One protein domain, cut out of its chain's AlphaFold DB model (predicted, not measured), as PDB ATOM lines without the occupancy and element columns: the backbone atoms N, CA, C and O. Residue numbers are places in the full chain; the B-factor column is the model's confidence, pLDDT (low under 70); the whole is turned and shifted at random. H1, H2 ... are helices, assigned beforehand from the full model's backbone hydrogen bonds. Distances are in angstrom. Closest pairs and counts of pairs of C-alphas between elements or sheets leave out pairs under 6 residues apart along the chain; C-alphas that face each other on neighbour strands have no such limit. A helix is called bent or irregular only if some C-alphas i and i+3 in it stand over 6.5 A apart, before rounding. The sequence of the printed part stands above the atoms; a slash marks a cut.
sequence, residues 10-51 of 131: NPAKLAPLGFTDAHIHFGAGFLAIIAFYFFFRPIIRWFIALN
ATOM      1  N   ASN A  10      61.780 -38.170   1.459       75.69
ATOM      2  CA  ASN A  10      63.134 -38.452   0.976       75.69
ATOM      3  C   ASN A  10      63.489 -39.938   1.214       75.69
ATOM      4  O   ASN A  10      63.852 -40.300   2.341       75.69
ATOM      5  N   PRO A  11      63.417 -40.805   0.185       69.31
ATOM      6  CA  PRO A  11      63.628 -42.244   0.342       69.31
ATOM      7  C   PRO A  11      65.056 -42.596   0.782       69.31
ATOM      8  O   PRO A  11      65.245 -43.566   1.514       69.31
ATOM      9  N   ALA A  12      66.057 -41.772   0.446       72.38
ATOM     10  CA  ALA A  12      67.449 -41.998   0.838       72.38
ATOM     11  C   ALA A  12      67.667 -41.919   2.360       72.38
ATOM     12  O   ALA A  12      68.601 -42.521   2.884       72.38
ATOM     13  N   LYS A  13      66.790 -41.213   3.088       77.56
ATOM     14  CA  LYS A  13      66.826 -41.136   4.559       77.56
ATOM     15  C   LYS A  13      66.057 -42.266   5.247       77.56
ATOM     16  O   LYS A  13      66.287 -42.514   6.426       77.56
ATOM     17  N   LEU A  14      65.155 -42.935   4.531       73.94
ATOM     18  CA  LEU A  14      64.302 -44.003   5.063       73.94
ATOM     19  C   LEU A  14      64.850 -45.402   4.765       73.94
ATOM     20  O   LEU A  14      64.644 -46.316   5.561       73.94
ATOM     21  N   ALA A  15      65.608 -45.557   3.677       71.62
ATOM     22  CA  ALA A  15      66.266 -46.814   3.326       71.62
ATOM     23  C   ALA A  15      67.172 -47.383   4.448       71.62
ATOM     24  O   ALA A  15      67.090 -48.585   4.706       71.62
ATOM     25  N   PRO A  16      67.960 -46.577   5.198       76.19
ATOM     26  CA  PRO A  16      68.758 -47.077   6.324       76.19
ATOM     27  C   PRO A  16      67.924 -47.571   7.518       76.19
ATOM     28  O   PRO A  16      68.434 -48.317   8.348       76.19
ATOM     29  N   LEU A  17      66.651 -47.169   7.613       80.75
ATOM     30  CA  LEU A  17      65.713 -47.594   8.661       80.75
ATOM     31  C   LEU A  17      64.964 -48.889   8.291       80.75
ATOM     32  O   LEU A  17      64.046 -49.289   9.002       80.75
ATOM     33  N   GLY A  18      65.324 -49.534   7.176       82.12
ATOM     34  CA  GLY A  18      64.677 -50.757   6.691       82.12
ATOM     35  C   GLY A  18      63.370 -50.524   5.926       82.12
ATOM     36  O   GLY A  18      62.710 -51.488   5.538       82.12
ATOM     37  N   PHE A  19      62.989 -49.268   5.671       81.06
ATOM     38  CA  PHE A  19      61.828 -48.958   4.840       81.06
ATOM     39  C   PHE A  19      62.161 -49.138   3.360       81.06
ATOM     40  O   PHE A  19      63.063 -48.500   2.818       81.06
ATOM     41  N   THR A  20      61.384 -49.992   2.699       85.19
ATOM     42  CA  THR A  20      61.439 -50.173   1.244       85.19
ATOM     43  C   THR A  20      60.458 -49.240   0.541       85.19
ATOM     44  O   THR A  20      59.479 -48.779   1.131       85.19
ATOM     45  N   ASP A  21      60.687 -49.018  -0.750       79.56
ATOM     46  CA  ASP A  21      59.810 -48.228  -1.618       79.56
ATOM     47  C   ASP A  21      58.344 -48.711  -1.577       79.56
ATOM     48  O   ASP A  21      57.412 -47.916  -1.455       79.56
ATOM     49  N   ALA A  22      58.131 -50.032  -1.525       81.50
ATOM     50  CA  ALA A  22      56.805 -50.636  -1.394       81.50
ATOM     51  C   ALA A  22      56.073 -50.216  -0.106       81.50
ATOM     52  O   ALA A  22      54.870 -49.955  -0.135       81.50
ATOM     53  N   HIS A  23      56.787 -50.108   1.020       85.94
ATOM     54  CA  HIS A  23      56.196 -49.661   2.283       85.94
ATOM     55  C   HIS A  23      55.787 -48.187   2.224       85.94
ATOM     56  O   HIS A  23      54.732 -47.822   2.744       85.94
ATOM     57  N   ILE A  24      56.591 -47.344   1.568       84.25
ATOM     58  CA  ILE A  24      56.283 -45.919   1.403       84.25
ATOM     59  C   ILE A  24      55.060 -45.756   0.494       84.25
ATOM     60  O   ILE A  24      54.127 -45.035   0.851       84.25
ATOM     61  N   HIS A  25      55.012 -46.472  -0.632       82.25
ATOM     62  CA  HIS A  25      53.859 -46.471  -1.531       82.25
ATOM     63  C   HIS A  25      52.578 -46.957  -0.844       82.25
ATOM     64  O   HIS A  25      51.533 -46.316  -0.978       82.25
ATOM     65  N   PHE A  26      52.658 -48.039  -0.066       88.56
ATOM     66  CA  PHE A  26      51.528 -48.532   0.719       88.56
ATOM     67  C   PHE A  26      51.053 -47.496   1.744       88.56
ATOM     68  O   PHE A  26      49.867 -47.174   1.786       88.56
ATOM     69  N   GLY A  27      51.971 -46.937   2.539       89.06
ATOM     70  CA  GLY A  27      51.644 -45.949   3.566       89.06
ATOM     71  C   GLY A  27      51.012 -44.685   2.979       89.06
ATOM     72  O   GLY A  27      49.970 -44.238   3.456       89.06
ATOM     73  N   ALA A  28      51.590 -44.151   1.902       86.94
ATOM     74  CA  ALA A  28      51.049 -42.993   1.196       86.94
ATOM     75  C   ALA A  28      49.653 -43.280   0.619       86.94
ATOM     76  O   ALA A  28      48.736 -42.478   0.799       86.94
ATOM     77  N   GLY A  29      49.466 -44.440  -0.021       88.12
ATOM     78  CA  GLY A  29      48.173 -44.859  -0.560       88.12
ATOM     79  C   GLY A  29      47.108 -45.015   0.528       88.12
ATOM     80  O   GLY A  29      45.994 -44.511   0.389       88.12
ATOM     81  N   PHE A  30      47.458 -45.646   1.647       91.94
ATOM     82  CA  PHE A  30      46.555 -45.833   2.778       91.94
ATOM     83  C   PHE A  30      46.122 -44.498   3.401       91.94
ATOM     84  O   PHE A  30      44.928 -44.270   3.615       91.94
ATOM     85  N   LEU A  31      47.066 -43.581   3.628       93.38
ATOM     86  CA  LEU A  31      46.766 -42.240   4.137       93.38
ATOM     87  C   LEU A  31      45.898 -41.435   3.164       93.38
ATOM     88  O   LEU A  31      44.956 -40.771   3.599       93.38
ATOM     89  N   ALA A  32      46.160 -41.530   1.858       91.38
ATOM     90  CA  ALA A  32      45.336 -40.886   0.840       91.38
ATOM     91  C   ALA A  32      43.890 -41.408   0.870       91.38
ATOM     92  O   ALA A  32      42.952 -40.610   0.852       91.38
ATOM     93  N   ILE A  33      43.687 -42.726   0.990       93.44
ATOM     94  CA  ILE A  33      42.350 -43.331   1.107       93.44
ATOM     95  C   ILE A  33      41.615 -42.805   2.344       93.44
ATOM     96  O   ILE A  33      40.449 -42.421   2.242       93.44
ATOM     97  N   ILE A  34      42.283 -42.748   3.500       96.56
ATOM     98  CA  ILE A  34      41.695 -42.202   4.733       96.56
ATOM     99  C   ILE A  34      41.282 -40.741   4.533       96.56
ATOM    100  O   ILE A  34      40.152 -40.368   4.859       96.56
ATOM    101  N   ALA A  35      42.174 -39.922   3.974       94.75
ATOM    102  CA  ALA A  35      41.908 -38.511   3.721       94.75
ATOM    103  C   ALA A  35      40.698 -38.330   2.792       94.75
ATOM    104  O   ALA A  35      39.765 -37.596   3.128       94.75
ATOM    105  N   PHE A  36      40.655 -39.055   1.671       93.81
ATOM    106  CA  PHE A  36      39.525 -39.014   0.747       93.81
ATOM    107  C   PHE A  36      38.230 -39.513   1.384       93.81
ATOM    108  O   PHE A  36      37.187 -38.894   1.186       93.81
ATOM    109  N   TYR A  37      38.269 -40.577   2.189       95.56
ATOM    110  CA  TYR A  37      37.084 -41.071   2.887       95.56
ATOM    111  C   TYR A  37      36.474 -39.990   3.784       95.56
ATOM    112  O   TYR A  37      35.279 -39.704   3.687       95.56
ATOM    113  N   PHE A  38      37.285 -39.348   4.630       96.94
ATOM    114  CA  PHE A  38      36.797 -38.290   5.515       96.94
ATOM    115  C   PHE A  38      36.344 -37.045   4.754       96.94
ATOM    116  O   PHE A  38      35.351 -36.435   5.153       96.94
ATOM    117  N   PHE A  39      37.008 -36.706   3.651       95.38
ATOM    118  CA  PHE A  39      36.643 -35.579   2.799       95.38
ATOM    119  C   PHE A  39      35.317 -35.799   2.051       95.38
ATOM    120  O   PHE A  39      34.447 -34.929   2.053       95.38
ATOM    121  N   PHE A  40      35.113 -36.975   1.450       93.25
ATOM    122  CA  PHE A  40      33.906 -37.275   0.671       93.25
ATOM    123  C   PHE A  40      32.703 -37.669   1.532       93.25
ATOM    124  O   PHE A  40      31.562 -37.484   1.108       93.25
ATOM    125  N   ARG A  41      32.907 -38.164   2.758       93.94
ATOM    126  CA  ARG A  41      31.815 -38.514   3.681       93.94
ATOM    127  C   ARG A  41      30.783 -37.388   3.897       93.94
ATOM    128  O   ARG A  41      29.591 -37.683   3.767       93.94
ATOM    129  N   PRO A  42      31.152 -36.132   4.228       94.88
ATOM    130  CA  PRO A  42      30.181 -35.043   4.358       94.88
ATOM    131  C   PRO A  42      29.502 -34.709   3.026       94.88
ATOM    132  O   PRO A  42      28.297 -34.467   3.016       94.88
ATOM    133  N   ILE A  43      30.232 -34.777   1.908       92.44
ATOM    134  CA  ILE A  43      29.686 -34.537   0.566       92.44
ATOM    135  C   ILE A  43      28.574 -35.552   0.275       92.44
ATOM    136  O   ILE A  43      27.444 -35.163  -0.003       92.44
ATOM    137  N   ILE A  44      28.836 -36.851   0.438       92.56
ATOM    138  CA  ILE A  44      27.838 -37.910   0.211       92.56
ATOM    139  C   ILE A  44      26.609 -37.710   1.106       92.56
ATOM    140  O   ILE A  44      25.476 -37.818   0.634       92.56
ATOM    141  N   ARG A  45      26.803 -37.369   2.387       93.25
ATOM    142  CA  ARG A  45      25.687 -37.063   3.299       93.25
ATOM    143  C   ARG A  45      24.838 -35.898   2.797       93.25
ATOM    144  O   ARG A  45      23.615 -35.973   2.886       93.25
ATOM    145  N   TRP A  46      25.464 -34.863   2.244       93.31
ATOM    146  CA  TRP A  46      24.764 -33.712   1.678       93.31
ATOM    147  C   TRP A  46      23.916 -34.098   0.457       93.31
ATOM    148  O   TRP A  46      22.734 -33.762   0.403       93.31
ATOM    149  N   PHE A  47      24.455 -34.910  -0.460       89.75
ATOM    150  CA  PHE A  47      23.691 -35.447  -1.597       89.75
ATOM    151  C   PHE A  47      22.476 -36.275  -1.153       89.75
ATOM    152  O   PHE A  47      21.401 -36.170  -1.748       89.75
ATOM    153  N   ILE A  48      22.628 -37.086  -0.102       92.12
ATOM    154  CA  ILE A  48      21.524 -37.875   0.460       92.12
ATOM    155  C   ILE A  48      20.467 -36.954   1.082       92.12
ATOM    156  O   ILE A  48      19.283 -37.125   0.795       92.12
ATOM    157  N   ALA A  49      20.878 -35.960   1.875       91.50
ATOM    158  CA  ALA A  49      19.969 -35.010   2.521       91.50
ATOM    159  C   ALA A  49      19.142 -34.199   1.507       91.50
ATOM    160  O   ALA A  49      17.962 -33.941   1.733       91.50
ATOM    161  N   LEU A  50      19.730 -33.859   0.357       88.56
ATOM    162  CA  LEU A  50      19.051 -33.156  -0.734       88.56
ATOM    163  C   LEU A  50      18.189 -34.071  -1.623       88.56
ATOM    164  O   LEU A  50      17.589 -33.601  -2.588       88.56
ATOM    165  N   ASN A  51      18.106 -35.376  -1.330       88.25
ATOM    166  CA  ASN A  51      17.462 -36.384  -2.181       88.25
ATOM    167  C   ASN A  51      18.033 -36.450  -3.612       88.25
ATOM    168  O   ASN A  51      17.361 -36.883  -4.553       88.25
TER     169      ASN A  51
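This is residues 10 to 51 of the 131 residues of an uncharacterized protein of Virgibacillus sp. MSP4-1 (UniProt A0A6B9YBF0). One long helix, H2, makes nearly the whole length of a thin rod, with a bend in its second half and its far part standing free. At its first end the short helix H1 is set crosswise to the arm H2a, like a small foot at a corner. The printed part has 42 residues, with two named helices in the order H1, H2 and no named strand, and its class is all helix. It is extended, with a radius of gyration of the C-alphas of 16.7 A, and spans 53 by 14 by 9 A.

H2, residues 21 to 49, was assigned as one helix by its hydrogen bonds, but it is bent: C-alphas 39 and 42 are 6.7 A apart. Its arms are H2a, residues 21 to 39, and H2b, residues 42 to 49. Their lines stand at a steep tilt of 37 degrees, only just beyond shallow. H1, residues 11 to 17, is close to H2a but not clearly touching it; their closest C-alphas, those of Pro 11 and Asp 21, are 7.4 A apart. The lines of H1 and H2a are about perpendicular at 71 degrees, only just beyond steep. H1 and H2b are apart. In H2a and H2b every O i to N i+4 pair is within hydrogen-bond range; in H1 1 of 3 is, beside 2 of 4 O i to N i+3 pairs.

H2a measures 26.8 A from first to last C-alpha, beginning at C-alpha 21 at (59.810, -48.228, -1.618). H2b measures 10.4 A and ends at C-alpha 49 at (19.969, -35.010, 2.521). H1 measures 10.1 A and begins at C-alpha 11 at (63.628, -42.244, 0.342). H1 is neither bent nor irregular, but only just: C-alphas 13 and 16 are 6.5 A apart.

The C-alphas farthest apart, those of Pro 16 and Asn 51, are 53.1 A from each other. Residues 25 to 51 stand free, of which 25 to 49 belong to H2. The link from H1 to H2 is tight, with 3 residues. The printed part has no cut. The mean pLDDT of the printed part is 87.1, and residue 11 is under 70.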